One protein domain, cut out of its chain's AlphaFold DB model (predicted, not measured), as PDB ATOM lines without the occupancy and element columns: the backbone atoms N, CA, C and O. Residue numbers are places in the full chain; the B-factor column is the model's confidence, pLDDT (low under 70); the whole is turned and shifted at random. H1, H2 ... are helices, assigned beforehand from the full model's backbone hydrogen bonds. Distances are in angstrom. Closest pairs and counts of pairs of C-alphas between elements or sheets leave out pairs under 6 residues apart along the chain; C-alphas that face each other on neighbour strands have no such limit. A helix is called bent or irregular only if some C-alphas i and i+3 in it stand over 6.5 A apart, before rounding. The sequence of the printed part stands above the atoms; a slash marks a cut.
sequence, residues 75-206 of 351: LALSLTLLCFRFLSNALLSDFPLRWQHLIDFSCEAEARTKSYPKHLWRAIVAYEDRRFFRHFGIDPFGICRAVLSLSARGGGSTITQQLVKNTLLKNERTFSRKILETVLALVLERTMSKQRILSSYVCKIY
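Overview. This is residues 75 to 206 of the 351 residues of the protein "Putative Ribonuclease II/R family protein" of Hibiscus syriacus (UniProt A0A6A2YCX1). A small core of crossed helices has H5 in its middle, with H6 packed on it at a steep angle and H7 packed on it as well, while the long H2 crosses H7 at about a right angle and comes close to H5 near Arg 98 and Thr 167. H1 sticks out with residues 75 to 85 as an arm at one end of the longest axis, H3 lies at the other end, and the short H4 lies away from the other helices, across the core from H2. The printed part has 132 residues with seven named helices, H1 to H7 in order along the chain, and no named strand; its class is all helix, and the helix packing is mostly crossed. The whole is compact, with a radius of gyration of the C-alphas of 16.0 A, and spans 55 by 38 by 24 A, the arm of H1 adding to the length.

Arrangement. H1, residues 75 to 90, is close to but not clearly touching H6, residues 175 to 191; their closest C-alphas are those of Ala 90 and Arg 177, 6.6 A apart. H2, residues 95 to 113, has a kink of 33 degrees near residue 107; it is neither bent nor irregular, but only just, since C-alphas 104 and 107 are 6.1 A apart. H2 touches H7, residues 194 to 202, and their lines are about perpendicular at 84 degrees; the closest C-alphas are those of Glu 110 and Arg 196, 5.3 A apart. H2 and H6 are only just apart, with 8.0 A between their closest C-alphas. H3, residues 118 to 128, touches no helix but is near H7, with 7 pairs of C-alphas within 10 A. H4, residues 140 to 148, touches no helix and is apart from, for instance, H6 and H7. H5, residues 159 to 167, touches H6, and the closest C-alphas are those of Gln 161 and Ala 185, 5.2 A apart. These two run opposite ways at a steep tilt of 69.8 degrees, only just short of about perpendicular. H5 touches H7 too, the same way at a steep tilt of 49 degrees; the closest C-alphas are those of Leu 163 and Tyr 201, 5.3 A apart. In H1, H3, H4, H5, H6 and H7 every O i to N i+4 pair is within hydrogen-bond range, and in H2 13 of 15 are.

Along the chain. H1 begins with C-alpha 75 at (165.550, 149.668, 165.929) and is 22.1 A long from first to last C-alpha. H2 is the longest helix by residues, with 19, and measures 25.7 A, ending with C-alpha 113 at (185.480, 149.167, 212.480). H3 measures 15.7 A, while H4 is 12.3 A long and H5 12.2 A. H6, 17 residues, measures 24.7 A. H7 is 12.4 A long and ends with C-alpha 202 at (188.573, 149.662, 204.236).

Size, cuts and confidence. The two C-alphas farthest apart are those of Leu 75 and Pro 117, 56.0 A apart. Residues 75 to 85 of H1 stand free, as do residues 115 to 120, of which 118 to 120 belong to H3; without these stretches the body spans 39 by 39 by 25 A. The printed part has no cut. The link from H3 to H4, 11 residues, is long; the links H1 to H2, H2 to H3 and H6 to H7 are tight, and those from H4 to H5 and H5 to H6 are short. The mean pLDDT of the printed part is 90.0, and the model's confidence is low, under 70, at residue 90 and at residues 150 to 155.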
ATOM      1  N   LEU A  75     164.431 148.882 165.416       94.50
ATOM      2  CA  LEU A  75     165.550 149.668 165.929       94.50
ATOM      3  C   LEU A  75     165.549 149.702 167.464       94.50
ATOM      4  O   LEU A  75     166.579 149.445 168.081       94.50
ATOM      5  N   ALA A  76     164.395 149.919 168.095       93.12
ATOM      6  CA  ALA A  76     164.265 149.841 169.545       93.12
ATOM      7  C   ALA A  76     164.616 148.440 170.071       93.12
ATOM      8  O   ALA A  76     165.407 148.316 171.003       93.12
ATOM      9  N   LEU A  77     164.098 147.378 169.448       94.44
ATOM     10  CA  LEU A  77     164.369 145.997 169.848       94.44
ATOM     11  C   LEU A  77     165.858 145.647 169.694       94.44
ATOM     12  O   LEU A  77     166.471 145.118 170.620       94.44
ATOM     13  N   SER A  78     166.484 146.016 168.580       91.81
ATOM     14  CA  SER A  78     167.924 145.814 168.370       91.81
ATOM     15  C   SER A  78     168.785 146.587 169.377       91.81
ATOM     16  O   SER A  78     169.716 146.010 169.938       91.81
ATOM     17  N   LEU A  79     168.437 147.840 169.694       92.75
ATOM     18  CA  LEU A  79     169.085 148.618 170.753       92.75
ATOM     19  C   LEU A  79     168.907 147.957 172.122       92.75
ATOM     20  O   LEU A  79     169.872 147.858 172.875       92.75
ATOM     21  N   THR A  80     167.714 147.447 172.441       90.25
ATOM     22  CA  THR A  80     167.486 146.743 173.714       90.25
ATOM     23  C   THR A  80     168.304 145.461 173.823       90.25
ATOM     24  O   THR A  80     168.901 145.215 174.868       90.25
ATOM     25  N   LEU A  81     168.400 144.674 172.749       89.88
ATOM     26  CA  LEU A  81     169.213 143.459 172.716       89.88
ATOM     27  C   LEU A  81     170.705 143.785 172.796       89.88
ATOM     28  O   LEU A  81     171.447 143.083 173.484       89.88
ATOM     29  N   LEU A  82     171.144 144.873 172.160       86.31
ATOM     30  CA  LEU A  82     172.510 145.373 172.270       86.31
ATOM     31  C   LEU A  82     172.826 145.813 173.706       86.31
ATOM     32  O   LEU A  82     173.858 145.420 174.246       86.31
ATOM     33  N   CYS A  83     171.925 146.556 174.356       82.06
ATOM     34  CA  CYS A  83     172.049 146.921 175.767       82.06
ATOM     35  C   CYS A  83     172.061 145.691 176.679       82.06
ATOM     36  O   CYS A  83     172.886 145.625 177.587       82.06
ATOM     37  N   PHE A  84     171.193 144.706 176.433       81.12
ATOM     38  CA  PHE A  84     171.143 143.469 177.210       81.12
ATOM     39  C   PHE A  84     172.439 142.668 177.069       81.12
ATOM     40  O   PHE A  84     173.026 142.284 178.076       81.12
ATOM     41  N   ARG A  85     172.938 142.492 175.839       81.12
ATOM     42  CA  ARG A  85     174.229 141.849 175.546       81.12
ATOM     43  C   ARG A  85     175.392 142.580 176.215       81.12
ATOM     44  O   ARG A  85     176.305 141.961 176.752       81.12
ATOM     45  N   PHE A  86     175.377 143.906 176.164       74.56
ATOM     46  CA  PHE A  86     176.404 144.730 176.784       74.56
ATOM     47  C   PHE A  86     176.392 144.582 178.308       74.56
ATOM     48  O   PHE A  86     177.438 144.368 178.918       74.56
ATOM     49  N   LEU A  87     175.207 144.650 178.914       72.06
ATOM     50  CA  LEU A  87     175.030 144.537 180.354       72.06
ATOM     51  C   LEU A  87     175.367 143.127 180.855       72.06
ATOM     52  O   LEU A  87     176.028 143.003 181.884       72.06
ATOM     53  N   SER A  88     174.983 142.083 180.114       73.44
ATOM     54  CA  SER A  88     175.282 140.691 180.462       73.44
ATOM     55  C   SER A  88     176.769 140.352 180.348       73.44
ATOM     56  O   SER A  88     177.273 139.569 181.146       73.44
ATOM     57  N   ASN A  89     177.496 140.965 179.409       73.31
ATOM     58  CA  ASN A  89     178.949 140.813 179.322       73.31
ATOM     59  C   ASN A  89     179.686 141.583 180.432       73.31
ATOM     60  O   ASN A  89     180.686 141.088 180.969       73.31
ATOM     61  N   ALA A  90     179.212 142.794 180.748       69.81
ATOM     62  CA  ALA A  90     179.864 143.701 181.690       69.81
ATOM     63  C   ALA A  90     179.637 143.312 183.159       69.81
ATOM     64  O   ALA A  90     180.540 143.474 183.985       69.81
ATOM     65  N   LEU A  91     178.450 142.803 183.493       76.31
ATOM     66  CA  LEU A  91     178.169 142.248 184.811       76.31
ATOM     67  C   LEU A  91     178.721 140.825 184.922       76.31
ATOM     68  O   LEU A  91     178.848 140.086 183.947       76.31
ATOM     69  N   LEU A  92     179.081 140.445 186.142       79.38
ATOM     70  CA  LEU A  92     179.399 139.058 186.448       79.38
ATOM     71  C   LEU A  92     178.105 138.232 186.518       79.38
ATOM     72  O   LEU A  92     177.056 138.753 186.900       79.38
ATOM     73  N   SER A  93     178.179 136.940 186.197       83.00
ATOM     74  CA  SER A  93     177.030 136.028 186.303       83.00
ATOM     75  C   SER A  93     176.535 135.864 187.746       83.00
ATOM     76  O   SER A  93     175.347 135.640 187.961       83.00
ATOM     77  N   ASP A  94     177.414 136.041 188.734       87.44
ATOM     78  CA  ASP A  94     177.130 136.001 190.174       87.44
ATOM     79  C   ASP A  94     176.783 137.383 190.767       87.44
ATOM     80  O   ASP A  94     176.714 137.536 191.989       87.44
ATOM     81  N   PHE A  95     176.545 138.407 189.936       90.00
ATOM     82  CA  PHE A  95     176.308 139.777 190.404       90.00
ATOM     83  C   PHE A  95     175.212 139.905 191.483       90.00
ATOM     84  O   PHE A  95     175.479 140.569 192.488       90.00
ATOM     85  N   PRO A  96     174.014 139.288 191.356       91.06
ATOM     86  CA  PRO A  96     172.978 139.402 192.385       91.06
ATOM     87  C   PRO A  96     173.437 138.891 193.755       91.06
ATOM     88  O   PRO A  96     173.159 139.521 194.774       91.06
ATOM     89  N   LEU A  97     174.200 137.793 193.769       93.75
ATOM     90  CA  LEU A  97     174.754 137.210 194.988       93.75
ATOM     91  C   LEU A  97     175.820 138.129 195.597       93.75
ATOM     92  O   LEU A  97     175.787 138.413 196.792       93.75
ATOM     93  N   ARG A  98     176.734 138.657 194.772       93.81
ATOM     94  CA  ARG A  98     177.754 139.623 195.213       93.81
ATOM     95  C   ARG A  98     177.143 140.890 195.796       93.81
ATOM     96  O   ARG A  98     177.651 141.411 196.787       93.81
ATOM     97  N   TRP A  99     176.065 141.380 195.185       94.75
ATOM     98  CA  TRP A  99     175.326 142.541 195.665       94.75
ATOM     99  C   TRP A  99     174.739 142.287 197.052       94.75
ATOM    100  O   TRP A  99     174.997 143.067 197.965       94.75
ATOM    101  N   GLN A 100     174.005 141.186 197.230       95.06
ATOM    102  CA  GLN A 100     173.441 140.810 198.530       95.06
ATOM    103  C   GLN A 100     174.539 140.653 199.584       95.06
ATOM    104  O   GLN A 100     174.490 141.309 200.620       95.06
ATOM    105  N   HIS A 101     175.595 139.907 199.263       95.38
ATOM    106  CA  HIS A 101     176.710 139.696 200.176       95.38
ATOM    107  C   HIS A 101     177.407 141.007 200.579       95.38
ATOM    108  O   HIS A 101     177.797 141.163 201.731       95.38
ATOM    109  N   LEU A 102     177.552 141.977 199.667       96.25
ATOM    110  CA  LEU A 102     178.108 143.292 200.002       96.25
ATOM    111  C   LEU A 102     177.209 144.061 200.979       96.25
ATOM    112  O   LEU A 102     177.719 144.687 201.910       96.25
ATOM    113  N   ILE A 103     175.892 144.023 200.768       96.12
ATOM    114  CA  ILE A 103     174.919 144.704 201.627       96.12
ATOM    115  C   ILE A 103     174.914 144.073 203.022       96.12
ATOM    116  O   ILE A 103     175.013 144.806 204.009       96.12
ATOM    117  N   ASP A 104     174.897 142.745 203.111       95.50
ATOM    118  CA  ASP A 104     174.915 142.016 204.382       95.50
ATOM    119  C   ASP A 104     176.227 142.252 205.142       95.50
ATOM    120  O   ASP A 104     176.223 142.656 206.310       95.50
ATOM    121  N   PHE A 105     177.361 142.134 204.442       96.75
ATOM    122  CA  PHE A 105     178.690 142.421 204.980       96.75
ATOM    123  C   PHE A 105     178.822 143.852 205.510       96.75
ATOM    124  O   PHE A 105     179.605 144.119 206.420       96.75
ATOM    125  N   SER A 106     178.082 144.809 204.948       96.94
ATOM    126  CA  SER A 106     178.248 146.214 205.308       96.94
ATOM    127  C   SER A 106     177.906 146.535 206.761       96.94
ATOM    128  O   SER A 106     178.562 147.380 207.375       96.94
ATOM    129  N   CYS A 107     176.923 145.832 207.327       96.00
ATOM    130  CA  CYS A 107     176.562 145.952 208.734       96.00
ATOM    131  C   CYS A 107     177.683 145.418 209.636       96.00
ATOM    132  O   CYS A 107     178.037 146.050 210.632       96.00
ATOM    133  N   GLU A 108     178.271 144.279 209.264       96.12
ATOM    134  CA  GLU A 108     179.391 143.676 209.987       96.12
ATOM    135  C   GLU A 108     180.639 144.567 209.928       96.12
ATOM    136  O   GLU A 108     181.279 144.818 210.949       96.12
ATOM    137  N   ALA A 109     180.952 145.110 208.751       96.69
ATOM    138  CA  ALA A 109     182.079 146.015 208.562       96.69
ATOM    139  C   ALA A 109     181.941 147.283 209.422       96.69
ATOM    140  O   ALA A 109     182.897 147.705 210.076       96.69
ATOM    141  N   GLU A 110     180.753 147.892 209.465       97.00
ATOM    142  CA  GLU A 110     180.482 149.046 210.332       97.00
ATOM    143  C   GLU A 110     180.681 148.697 211.816       97.00
ATOM    144  O   GLU A 110     181.335 149.446 212.542       97.00
ATOM    145  N   ALA A 111     180.192 147.535 212.260       96.56
ATOM    146  CA  ALA A 111     180.358 147.078 213.637       96.56
ATOM    147  C   ALA A 111     181.833 146.823 213.996       96.56
ATOM    148  O   ALA A 111     182.307 147.320 215.020       96.56
ATOM    149  N   ARG A 112     182.573 146.112 213.135       94.88
ATOM    150  CA  ARG A 112     183.992 145.762 213.332       94.88
ATOM    151  C   ARG A 112     184.874 146.998 213.455       94.88
ATOM    152  O   ARG A 112     185.751 147.076 214.309       94.88
ATOM    153  N   THR A 113     184.621 147.985 212.604       96.25
ATOM    154  CA  THR A 113     185.480 149.167 212.480       96.25
ATOM    155  C   THR A 113     185.078 150.322 213.405       96.25
ATOM    156  O   THR A 113     185.767 151.340 213.473       96.25
ATOM    157  N   LYS A 114     184.000 150.166 214.186       96.19
ATOM    158  CA  LYS A 114     183.485 151.182 215.120       96.19
ATOM    159  C   LYS A 114     184.509 151.636 216.167       96.19
ATOM    160  O   LYS A 114     184.463 152.787 216.598       96.19
ATOM    161  N   SER A 115     185.413 150.749 216.582       95.94
ATOM    162  CA  SER A 115     186.454 151.024 217.584       95.94
ATOM    163  C   SER A 115     187.702 151.697 217.006       95.94
ATOM    164  O   SER A 115     188.617 152.042 217.753       95.94
ATOM    165  N   TYR A 116     187.774 151.874 215.684       97.50
ATOM    166  CA  TYR A 116     188.970 152.393 215.032       97.50
ATOM    167  C   TYR A 116     189.127 153.896 215.259       97.50
ATOM    168  O   TYR A 116     188.136 154.632 215.351       97.50
ATOM    169  N   PRO A 117     190.371 154.390 215.329       97.75
ATOM    170  CA  PRO A 117     190.607 155.770 215.681       97.75
ATOM    171  C   PRO A 117     190.131 156.738 214.594       97.75
ATOM    172  O   PRO A 117     190.245 156.495 213.392       97.75
ATOM    173  N   LYS A 118     189.667 157.918 215.019       97.44
ATOM    174  CA  LYS A 118     189.169 158.971 214.113       97.44
ATOM    175  C   LYS A 118     190.211 159.422 213.089       97.44
ATOM    176  O   LYS A 118     189.842 159.796 211.974       97.44
ATOM    177  N   HIS A 119     191.493 159.423 213.453       97.50
ATOM    178  CA  HIS A 119     192.565 159.838 212.548       97.50
ATOM    179  C   HIS A 119     192.772 158.878 211.377       97.50
ATOM    180  O   HIS A 119     193.122 159.360 210.305       97.50
ATOM    181  N   LEU A 120     192.478 157.581 211.527       98.19
ATOM    182  CA  LEU A 120     192.525 156.621 210.421       98.19
ATOM    183  C   LEU A 120     191.499 156.980 209.343       98.19
ATOM    184  O   LEU A 120     191.851 157.180 208.184       98.19
ATOM    185  N   TRP A 121     190.240 157.172 209.738       98.00
ATOM    186  CA  TRP A 121     189.176 157.572 208.814       98.00
ATOM    187  C   TRP A 121     189.459 158.914 208.144       98.00
ATOM    188  O   TRP A 121     189.266 159.066 206.940       98.00
ATOM    189  N   ARG A 122     189.945 159.892 208.916       98.00
ATOM    190  CA  ARG A 122     190.320 161.208 208.388       98.00
ATOM    191  C   ARG A 122     191.474 161.116 207.396       98.00
ATOM    192  O   ARG A 122     191.421 161.808 206.387       98.00
ATOM    193  N   ALA A 123     192.480 160.285 207.658       98.06
ATOM    194  CA  ALA A 123     193.588 160.073 206.734       98.06
ATOM    195  C   ALA A 123     193.077 159.522 205.398       98.06
ATOM    196  O   ALA A 123     193.315 160.139 204.357       98.06
ATOM    197  N   ILE A 124     192.295 158.438 205.442       97.25
ATOM    198  CA  ILE A 124     191.734 157.776 204.255       97.25
ATOM    199  C   ILE A 124     190.860 158.741 203.456       97.25
ATOM    200  O   ILE A 124     191.082 158.932 202.264       97.25
ATOM    201  N   VAL A 125     189.917 159.419 204.115       97.12
ATOM    202  CA  VAL A 125     189.033 160.385 203.447       97.12
ATOM    203  C   VAL A 125     189.834 161.557 202.884       97.12
ATOM    204  O   VAL A 125     189.613 161.937 201.745       97.12
ATOM    205  N   ALA A 126     190.795 162.132 203.612       95.62
ATOM    206  CA  ALA A 126     191.591 163.244 203.088       95.62
ATOM    207  C   ALA A 126     192.360 162.860 201.814       95.62
ATOM    208  O   ALA A 126     192.434 163.657 200.869       95.62
ATOM    209  N   TYR A 127     192.939 161.658 201.809       94.56
ATOM    210  CA  TYR A 127     193.834 161.198 200.757       94.56
ATOM    211  C   TYR A 127     193.100 160.670 199.523       94.56
ATOM    212  O   TYR A 127     193.386 161.135 198.418       94.56
ATOM    213  N   GLU A 128     192.132 159.773 199.712       93.75
ATOM    214  CA  GLU A 128     191.402 159.120 198.621       93.75
ATOM    215  C   GLU A 128     190.256 159.985 198.092       93.75
ATOM    216  O   GLU A 128     190.095 160.142 196.883       93.75
ATOM    217  N   ASP A 129     189.464 160.582 198.986       94.94
ATOM    218  CA  ASP A 129     188.213 161.240 198.612       94.94
ATOM    219  C   ASP A 129     187.806 162.331 199.611       94.94
ATOM    220  O   ASP A 129     186.901 162.189 200.434       94.94
ATOM    221  N   ARG A 130     188.490 163.479 199.542       93.38
ATOM    222  CA  ARG A 130     188.308 164.597 200.494       93.38
ATOM    223  C   ARG A 130     186.881 165.147 200.584       93.38
ATOM    224  O   ARG A 130     186.583 165.920 201.493       93.38
ATOM    225  N   ARG A 131     186.019 164.835 199.613       93.44
ATOM    226  CA  ARG A 131     184.617 165.266 199.572       93.44
ATOM    227  C   ARG A 131     183.648 164.109 199.764       93.44
ATOM    228  O   ARG A 131     182.458 164.332 199.568       93.44
ATOM    229  N   PHE A 132     184.117 162.957 200.239       96.75
ATOM    230  CA  PHE A 132     183.326 161.745 200.425       96.75
ATOM    231  C   PHE A 132     181.944 161.995 201.042       96.75
ATOM    232  O   PHE A 132     180.935 161.510 200.539       96.75
ATOM    233  N   PHE A 133     181.868 162.811 202.096       96.00
ATOM    234  CA  PHE A 133     180.610 163.116 202.794       96.00
ATOM    235  C   PHE A 133     179.733 164.189 202.122       96.00
ATOM    236  O   PHE A 133     178.623 164.434 202.579       96.00
ATOM    237  N   ARG A 134     180.218 164.858 201.072       94.94
ATOM    238  CA  ARG A 134     179.534 165.969 200.384       94.94
ATOM    239  C   ARG A 134     178.933 165.583 199.038       94.94
ATOM    240  O   ARG A 134     178.179 166.370 198.477       94.94
ATOM    241  N   HIS A 135     179.281 164.420 198.503       95.38
ATOM    242  CA  HIS A 135     178.757 163.950 197.227       95.38
ATOM    243  C   HIS A 135     178.009 162.631 197.377       95.38
ATOM    244  O   HIS A 135     178.070 161.975 198.413       95.38
ATOM    245  N   PHE A 136     177.333 162.211 196.315       94.75
ATOM    246  CA  PHE A 136     176.511 161.011 196.298       94.75
ATOM    247  C   PHE A 136     177.067 160.063 195.233       94.75
ATOM    248  O   PHE A 136     176.717 160.178 194.068       94.75
ATOM    249  N   GLY A 137     178.044 159.220 195.587       91.81
ATOM    250  CA  GLY A 137     178.671 158.244 194.683       91.81
ATOM    251  C   GLY A 137     179.697 158.795 193.692       91.81
ATOM    252  O   GLY A 137     180.739 158.179 193.503       91.81
ATOM    253  N   ILE A 138     179.460 159.964 193.102       93.69
ATOM    254  CA  ILE A 138     180.384 160.624 192.167       93.69
ATOM    255  C   ILE A 138     180.731 162.031 192.629       93.69
ATOM    256  O   ILE A 138     179.880 162.714 193.184       93.69
ATOM    257  N   ASP A 139     181.953 162.482 192.347       94.06
ATOM    258  CA  ASP A 139     182.407 163.847 192.630       94.06
ATOM    259  C   ASP A 139     182.635 164.618 191.314       94.06
ATOM    260  O   ASP A 139     183.736 164.558 190.757       94.06
ATOM    261  N   PRO A 140     181.638 165.370 190.800       90.88
ATOM    262  CA  PRO A 140     181.774 166.127 189.552       90.88
ATOM    263  C   PRO A 140     182.939 167.117 189.583       90.88
ATOM    264  O   PRO A 140     183.709 167.235 188.629       90.88
ATOM    265  N   PHE A 141     183.134 167.787 190.718       88.38
ATOM    266  CA  PHE A 141     184.262 168.689 190.904       88.38
ATOM    267  C   PHE A 141     185.596 167.927 190.973       88.38
ATOM    268  O   PHE A 141     186.655 168.484 190.685       88.38
ATOM    269  N   GLY A 142     185.582 166.684 191.457       85.00
ATOM    270  CA  GLY A 142     186.754 165.814 191.552       85.00
ATOM    271  C   GLY A 142     187.205 165.374 190.169       85.00
ATOM    272  O   GLY A 142     188.392 165.476 189.857       85.00
ATOM    273  N   ILE A 143     186.234 164.998 189.336       86.50
ATOM    274  CA  ILE A 143     186.395 164.655 187.923       86.50
ATOM    275  C   ILE A 143     186.910 165.863 187.137       86.50
ATOM    276  O   ILE A 143     187.955 165.761 186.501       86.50
ATOM    277  N   CYS A 144     186.248 167.021 187.238       86.88
ATOM    278  CA  CYS A 144     186.671 168.246 186.551       86.88
ATOM    279  C   CYS A 144     188.126 168.609 186.897       86.88
ATOM    280  O   CYS A 144     188.952 168.814 186.011       86.88
ATOM    281  N   ARG A 145     188.488 168.569 188.186       84.44
ATOM    282  CA  ARG A 145     189.872 168.784 188.626       84.44
ATOM    283  C   ARG A 145     190.842 167.750 188.048       84.44
ATOM    284  O   ARG A 145     191.960 168.116 187.694       84.44
ATOM    285  N   ALA A 146     190.471 166.471 188.011       84.00
ATOM    286  CA  ALA A 146     191.338 165.414 187.491       84.00
ATOM    287  C   ALA A 146     191.626 165.609 185.994       84.00
ATOM    288  O   ALA A 146     192.774 165.467 185.577       84.00
ATOM    289  N   VAL A 147     190.614 166.022 185.223       83.44
ATOM    290  CA  VAL A 147     190.747 166.370 183.800       83.44
ATOM    291  C   VAL A 147     191.656 167.588 183.619       83.44
ATOM    292  O   VAL A 147     192.636 167.510 182.886       83.44
ATOM    293  N   LEU A 148     191.406 168.680 184.353       84.69
ATOM    294  CA  LEU A 148     192.192 169.919 184.248       84.69
ATOM    295  C   LEU A 148     193.649 169.770 184.707       84.69
ATOM    296  O   LEU A 148     194.517 170.506 184.257       84.69
ATOM    297  N   SER A 149     193.925 168.835 185.619       76.00
ATOM    298  CA  SER A 149     195.283 168.586 186.122       76.00
ATOM    299  C   SER A 149     196.010 167.446 185.406       76.00
ATOM    300  O   SER A 149     197.044 167.011 185.908       76.00
ATOM    301  N   LEU A 150     195.480 166.938 184.282       68.50
ATOM    302  CA  LEU A 150     196.016 165.780 183.547       68.50
ATOM    303  C   LEU A 150     196.368 164.604 184.486       68.50
ATOM    304  O   LEU A 150     197.404 163.960 184.362       68.50
ATOM    305  N   SER A 151     195.519 164.338 185.483       61.44
ATOM    306  CA  SER A 151     195.735 163.331 186.541       61.44
ATOM    307  C   SER A 151     196.970 163.521 187.445       61.44
ATOM    308  O   SER A 151     197.143 162.748 188.389       61.44
ATOM    309  N   ALA A 152     197.785 164.567 187.264       44.91
ATOM    310  CA  ALA A 152     199.010 164.800 188.037       44.91
ATOM    311  C   ALA A 152     198.757 165.042 189.541       44.91
ATOM    312  O   ALA A 152     199.658 164.894 190.364       44.91
ATOM    313  N   ARG A 153     197.522 165.405 189.929       50.19
ATOM    314  CA  ARG A 153     197.129 165.743 191.315       50.19
ATOM    315  C   ARG A 153     196.078 164.796 191.920       50.19
ATOM    316  O   ARG A 153     195.369 165.173 192.864       50.19
ATOM    317  N   GLY A 154     195.984 163.572 191.399       54.03
ATOM    318  CA  GLY A 154     195.166 162.486 191.951       54.03
ATOM    319  C   GLY A 154     194.014 162.054 191.044       54.03
ATOM    320  O   GLY A 154     193.486 162.847 190.264       54.03
ATOM    321  N   GLY A 155     193.630 160.780 191.162       66.69
ATOM    322  CA  GLY A 155     192.543 160.185 190.389       66.69
ATOM    323  C   GLY A 155     191.184 160.808 190.722       66.69
ATOM    324  O   GLY A 155     190.924 161.198 191.857       66.69
ATOM    325  N   GLY A 156     190.305 160.911 189.724       76.88
ATOM    326  CA  GLY A 156     188.942 161.437 189.888       76.88
ATOM    327  C   GLY A 156     187.918 160.431 190.430       76.88
ATOM    328  O   GLY A 156     186.729 160.725 190.375       76.88
ATOM    329  N   SER A 157     188.344 159.242 190.883       88.69
ATOM    330  CA  SER A 157     187.422 158.201 191.364       88.69
ATOM    331  C   SER A 157     187.138 158.349 192.858       88.69
ATOM    332  O   SER A 157     188.067 158.560 193.630       88.69
ATOM    333  N   THR A 158     185.879 158.191 193.257       95.31
ATOM    334  CA  THR A 158     185.431 158.259 194.660       95.31
ATOM    335  C   THR A 158     185.651 156.940 195.399       95.31
ATOM    336  O   THR A 158     185.785 155.884 194.772       95.31
ATOM    337  N   ILE A 159     185.609 156.967 196.735       97.00
ATOM    338  CA  ILE A 159     185.667 155.746 197.566       97.00
ATOM    339  C   ILE A 159     184.556 154.759 197.174       97.00
ATOM    340  O   ILE A 159     184.804 153.563 197.024       97.00
ATOM    341  N   THR A 160     183.343 155.256 196.921       97.50
ATOM    342  CA  THR A 160     182.196 154.433 196.512       97.50
ATOM    343  C   THR A 160     182.439 153.749 195.165       97.50
ATOM    344  O   THR A 160     182.193 152.551 195.026       97.50
ATOM    345  N   GLN A 161     182.977 154.473 194.175       95.81
ATOM    346  CA  GLN A 161     183.342 153.884 192.882       95.81
ATOM    347  C   GLN A 161     184.432 152.822 193.033       95.81
ATOM    348  O   GLN A 161     184.369 151.779 192.387       95.81
ATOM    349  N   GLN A 162     185.424 153.065 193.893       94.69
ATOM    350  CA  GLN A 162     186.477 152.091 194.155       94.69
ATOM    351  C   GLN A 162     185.936 150.826 194.839       94.69
ATOM    352  O   GLN A 162     186.317 149.725 194.441       94.69
ATOM    353  N   LEU A 163     185.019 150.962 195.803       96.38
ATOM    354  CA  LEU A 163     184.357 149.825 196.445       96.38
ATOM    355  C   LEU A 163     183.599 148.982 195.414       96.38
ATOM    356  O   LEU A 163     183.808 147.774 195.344       96.38
ATOM    357  N   VAL A 164     182.785 149.611 194.561       95.44
ATOM    358  CA  VAL A 164     182.063 148.924 193.476       95.44
ATOM    359  C   VAL A 164     183.029 148.206 192.534       95.44
ATOM    360  O   VAL A 164     182.846 147.023 192.248       95.44
ATOM    361  N   LYS A 165     184.082 148.896 192.086       91.81
ATOM    362  CA  LYS A 165     185.101 148.340 191.186       91.81
ATOM    363  C   LYS A 165     185.743 147.079 191.768       91.81
ATOM    364  O   LYS A 165     185.914 146.105 191.046       91.81
ATOM    365  N   ASN A 166     186.075 147.092 193.059       90.62
ATOM    366  CA  ASN A 166     186.777 145.986 193.710       90.62
ATOM    367  C   ASN A 166     185.849 144.811 194.076       90.62
ATOM    368  O   ASN A 166     186.330 143.701 194.278       90.62
ATOM    369  N   THR A 167     184.532 145.030 194.175       91.75
ATOM    370  CA  THR A 167     183.603 144.043 194.766       91.75
ATOM    371  C   THR A 167     182.502 143.547 193.846       91.75
ATOM    372  O   THR A 167     181.987 142.457 194.072       91.75
ATOM    373  N   LEU A 168     182.135 144.293 192.805       90.31
ATOM    374  CA  LEU A 168     180.982 143.970 191.957       90.31
ATOM    375  C   LEU A 168     181.342 143.772 190.484       90.31
ATOM    376  O   LEU A 168     180.532 143.219 189.745       90.31
ATOM    377  N   LEU A 169     182.523 144.213 190.050       86.94
ATOM    378  CA  LEU A 169     182.888 144.271 188.634       86.94
ATOM    379  C   LEU A 169     184.134 143.445 188.308       86.94
ATOM    380  O   LEU A 169     184.971 143.178 189.168       86.94
ATOM    381  N   LYS A 170     184.263 143.066 187.030       81.44
ATOM    382  CA  LYS A 170     185.470 142.440 186.472       81.44
ATOM    383  C   LYS A 170     186.619 143.447 186.386       81.44
ATOM    384  O   LYS A 170     186.413 144.643 186.160       81.44
ATOM    385  N   ASN A 171     187.858 142.966 186.481       76.62
ATOM    386  CA  ASN A 171     189.053 143.815 186.453       76.62
ATOM    387  C   ASN A 171     189.491 144.233 185.026       76.62
ATOM    388  O   ASN A 171     190.675 144.256 184.708       76.62
ATOM    389  N   GLU A 172     188.547 144.599 184.156       79.19
ATOM    390  CA  GLU A 172     188.808 144.985 182.757       79.19
ATOM    391  C   GLU A 172     188.866 146.507 182.567       79.19
ATOM    392  O   GLU A 172     187.926 147.216 182.912       79.19
ATOM    393  N   ARG A 173     189.939 147.055 181.986       78.38
ATOM    394  CA  ARG A 173     190.088 148.513 181.801       78.38
ATOM    395  C   ARG A 173     189.302 149.037 180.591       78.38
ATOM    396  O   ARG A 173     189.892 149.446 179.599       78.38
ATOM    397  N   THR A 174     187.975 149.057 180.689       83.69
ATOM    398  CA  THR A 174     187.072 149.511 179.619       83.69
ATOM    399  C   THR A 174     186.243 150.733 180.031       83.69
ATOM    400  O   THR A 174     185.922 150.938 181.205       83.69
ATOM    401  N   PHE A 175     185.868 151.568 179.053       82.94
ATOM    402  CA  PHE A 175     184.983 152.719 179.286       82.94
ATOM    403  C   PHE A 175     183.585 152.280 179.750       82.94
ATOM    404  O   PHE A 175     182.990 152.897 180.631       82.94
ATOM    405  N   SER A 176     183.107 151.151 179.222       82.31
ATOM    406  CA  SER A 176     181.872 150.488 179.643       82.31
ATOM    407  C   SER A 176     181.869 150.158 181.133       82.31
ATOM    408  O   SER A 176     180.929 150.529 181.840       82.31
ATOM    409  N   ARG A 177     182.953 149.551 181.639       85.44
ATOM    410  CA  ARG A 177     183.113 149.301 183.075       85.44
ATOM    411  C   ARG A 177     183.058 150.604 183.866       85.44
ATOM    412  O   ARG A 177     182.413 150.647 184.906       85.44
ATOM    413  N   LYS A 178     183.675 151.685 183.379       88.50
ATOM    414  CA  LYS A 178     183.685 152.970 184.096       88.50
ATOM    415  C   LYS A 178     182.297 153.612 184.218       88.50
ATOM    416  O   LYS A 178     181.981 154.202 185.256       88.50
ATOM    417  N   ILE A 179     181.453 153.475 183.195       88.75
ATOM    418  CA  ILE A 179     180.043 153.885 183.273       88.75
ATOM    419  C   ILE A 179     179.317 153.039 184.321       88.75
ATOM    420  O   ILE A 179     178.618 153.583 185.176       88.75
ATOM    421  N   LEU A 180     179.532 151.723 184.310       90.06
ATOM    422  CA  LEU A 180     178.893 150.807 185.248       90.06
ATOM    423  C   LEU A 180     179.326 151.062 186.703       90.06
ATOM    424  O   LEU A 180     178.471 151.103 187.582       90.06
ATOM    425  N   GLU A 181     180.613 151.339 186.950       92.69
ATOM    426  CA  GLU A 181     181.135 151.802 188.250       92.69
ATOM    427  C   GLU A 181     180.359 153.023 188.751       92.69
ATOM    428  O   GLU A 181     180.005 153.109 189.925       92.69
ATOM    429  N   THR A 182     180.085 153.974 187.857       92.94
ATOM    430  CA  THR A 182     179.385 155.219 188.181       92.94
ATOM    431  C   THR A 182     177.918 154.970 188.516       92.94
ATOM    432  O   THR A 182     177.445 155.432 189.554       92.94
ATOM    433  N   VAL A 183     177.208 154.207 187.682       93.75
ATOM    434  CA  VAL A 183     175.795 153.871 187.914       93.75
ATOM    435  C   VAL A 183     175.637 153.077 189.210       93.75
ATOM    436  O   VAL A 183     174.826 153.443 190.057       93.75
ATOM    437  N   LEU A 184     176.449 152.038 189.414       95.00
ATOM    438  CA  LEU A 184     176.393 151.219 190.623       95.00
ATOM    439  C   LEU A 184     176.807 151.997 191.874       95.00
ATOM    440  O   LEU A 184     176.202 151.785 192.919       95.00
ATOM    441  N   ALA A 185     177.761 152.930 191.794       96.69
ATOM    442  CA  ALA A 185     178.104 153.786 192.932       96.69
ATOM    443  C   ALA A 185     176.918 154.661 193.365       96.69
ATOM    444  O   ALA A 185     176.667 154.806 194.559       96.69
ATOM    445  N   LEU A 186     176.148 155.201 192.413       96.81
ATOM    446  CA  LEU A 186     174.927 155.958 192.712       96.81
ATOM    447  C   LEU A 186     173.845 155.089 193.358       96.81
ATOM    448  O   LEU A 186     173.132 155.556 194.243       96.81
ATOM    449  N   VAL A 187     173.695 153.843 192.902       96.56
ATOM    450  CA  VAL A 187     172.746 152.895 193.502       96.56
ATOM    451  C   VAL A 187     173.196 152.523 194.915       96.56
ATOM    452  O   VAL A 187     172.382 152.568 195.832       96.56
ATOM    453  N   LEU A 188     174.485 152.242 195.114       97.12
ATOM    454  CA  LEU A 188     175.047 151.854 196.408       97.12
ATOM    455  C   LEU A 188     174.868 152.945 197.474       97.12
ATOM    456  O   LEU A 188     174.572 152.654 198.626       97.12
ATOM    457  N   GLU A 189     174.976 154.214 197.089       97.25
ATOM    458  CA  GLU A 189     174.764 155.352 197.998       97.25
ATOM    459  C   GLU A 189     173.298 155.567 198.374       97.25
ATOM    460  O   GLU A 189     173.005 156.214 199.376       97.25
ATOM    461  N   ARG A 190     172.356 155.016 197.594       96.38
ATOM    462  CA  ARG A 190     170.936 154.971 197.982       96.38
ATOM    463  C   ARG A 190     170.638 153.828 198.938       96.38
ATOM    464  O   ARG A 190     169.679 153.931 199.696       96.38
ATOM    465  N   THR A 191     171.409 152.746 198.887       96.19
ATOM    466  CA  THR A 191     171.152 151.544 199.689       96.19
ATOM    467  C   THR A 191     171.938 151.508 200.996       96.19
ATOM    468  O   THR A 191     171.473 150.902 201.958       96.19
ATOM    469  N   MET A 192     173.103 152.158 201.061       95.62
ATOM    470  CA  MET A 192     174.010 152.117 202.208       95.62
ATOM    471  C   MET A 192     174.351 153.516 202.729       95.62
ATOM    472  O   MET A 192     174.485 154.471 201.969       95.62
ATOM    473  N   SER A 193     174.558 153.628 204.044       97.25
ATOM    474  CA  SER A 193     175.068 154.859 204.654       97.25
ATOM    475  C   SER A 193     176.539 155.095 204.293       97.25
ATOM    476  O   SER A 193     177.296 154.161 204.020       97.25
ATOM    477  N   LYS A 194     176.980 156.357 204.372       97.31
ATOM    478  CA  LYS A 194     178.387 156.740 204.167       97.31
ATOM    479  C   LYS A 194     179.343 155.979 205.079       97.31
ATOM    480  O   LYS A 194     180.407 155.565 204.629       97.31
ATOM    481  N   GLN A 195     178.963 155.784 206.341       97.25
ATOM    482  CA  GLN A 195     179.745 155.017 207.309       97.25
ATOM    483  C   GLN A 195     179.925 153.574 206.840       97.25
ATOM    484  O   GLN A 195     181.057 153.114 206.747       97.25
ATOM    485  N   ARG A 196     178.839 152.898 206.446       97.81
ATOM    486  CA  ARG A 196     178.904 151.522 205.938       97.81
ATOM    487  C   ARG A 196     179.753 151.405 204.683       97.81
ATOM    488  O   ARG A 196     180.583 150.510 204.606       97.81
ATOM    489  N   ILE A 197     179.600 152.326 203.732       98.25
ATOM    490  CA  ILE A 197     180.420 152.353 202.512       98.25
ATOM    491  C   ILE A 197     181.904 152.481 202.867       98.25
ATOM    492  O   ILE A 197     182.724 151.723 202.355       98.25
ATOM    493  N   LEU A 198     182.251 153.409 203.762       98.00
ATOM    494  CA  LEU A 198     183.634 153.638 204.168       98.00
ATOM    495  C   LEU A 198     184.217 152.433 204.920       98.00
ATOM    496  O   LEU A 198     185.337 152.016 204.629       98.00
ATOM    497  N   SER A 199     183.456 151.827 205.831       98.19
ATOM    498  CA  SER A 199     183.862 150.612 206.541       98.19
ATOM    499  C   SER A 199     184.036 149.427 205.593       98.19
ATOM    500  O   SER A 199     185.070 148.761 205.624       98.19
ATOM    501  N   SER A 200     183.075 149.190 204.695       98.06
ATOM    502  CA  SER A 200     183.170 148.128 203.691       98.06
ATOM    503  C   SER A 200     184.353 148.325 202.749       98.06
ATOM    504  O   SER A 200     185.000 147.347 202.388       98.06
ATOM    505  N   TYR A 201     184.654 149.570 202.373       97.69
ATOM    506  CA  TYR A 201     185.821 149.913 201.565       97.69
ATOM    507  C   TYR A 201     187.119 149.486 202.251       97.69
ATOM    508  O   TYR A 201     187.870 148.685 201.704       97.69
ATOM    509  N   VAL A 202     187.344 149.941 203.481       97.25
ATOM    510  CA  VAL A 202     188.573 149.662 204.236       97.25
ATOM    511  C   VAL A 202     188.765 148.158 204.504       97.25
ATOM    512  O   VAL A 202     189.896 147.668 204.522       97.25
ATOM    513  N   CYS A 203     187.674 147.405 204.660       96.81
ATOM    514  CA  CYS A 203     187.715 145.956 204.870       96.81
ATOM    515  C   CYS A 203     187.780 145.108 203.588       96.81
ATOM    516  O   CYS A 203     187.822 143.888 203.706       96.81
ATOM    517  N   LYS A 204     187.716 145.705 202.389       95.31
ATOM    518  CA  LYS A 204     187.755 144.959 201.115       95.31
ATOM    519  C   LYS A 204     188.814 145.442 200.131       95.31
ATOM    520  O   LYS A 204     188.970 144.841 199.070       95.31
ATOM    521  N   ILE A 205     189.479 146.560 200.405       95.38
ATOM    522  CA  ILE A 205     190.539 147.052 199.526       95.38
ATOM    523  C   ILE A 205     191.816 146.244 199.714       95.38
ATOM    524  O   ILE A 205     192.095 145.731 200.794       95.38
ATOM    525  N   TYR A 206     192.599 146.174 198.644       95.25
ATOM    526  CA  TYR A 206     193.917 145.566 198.673       95.25
ATOM    527  C   TYR A 206     194.921 146.492 199.364       95.25
ATOM    528  O   TYR A 206     195.048 147.659 198.985       95.25
TER     529      TYR A 206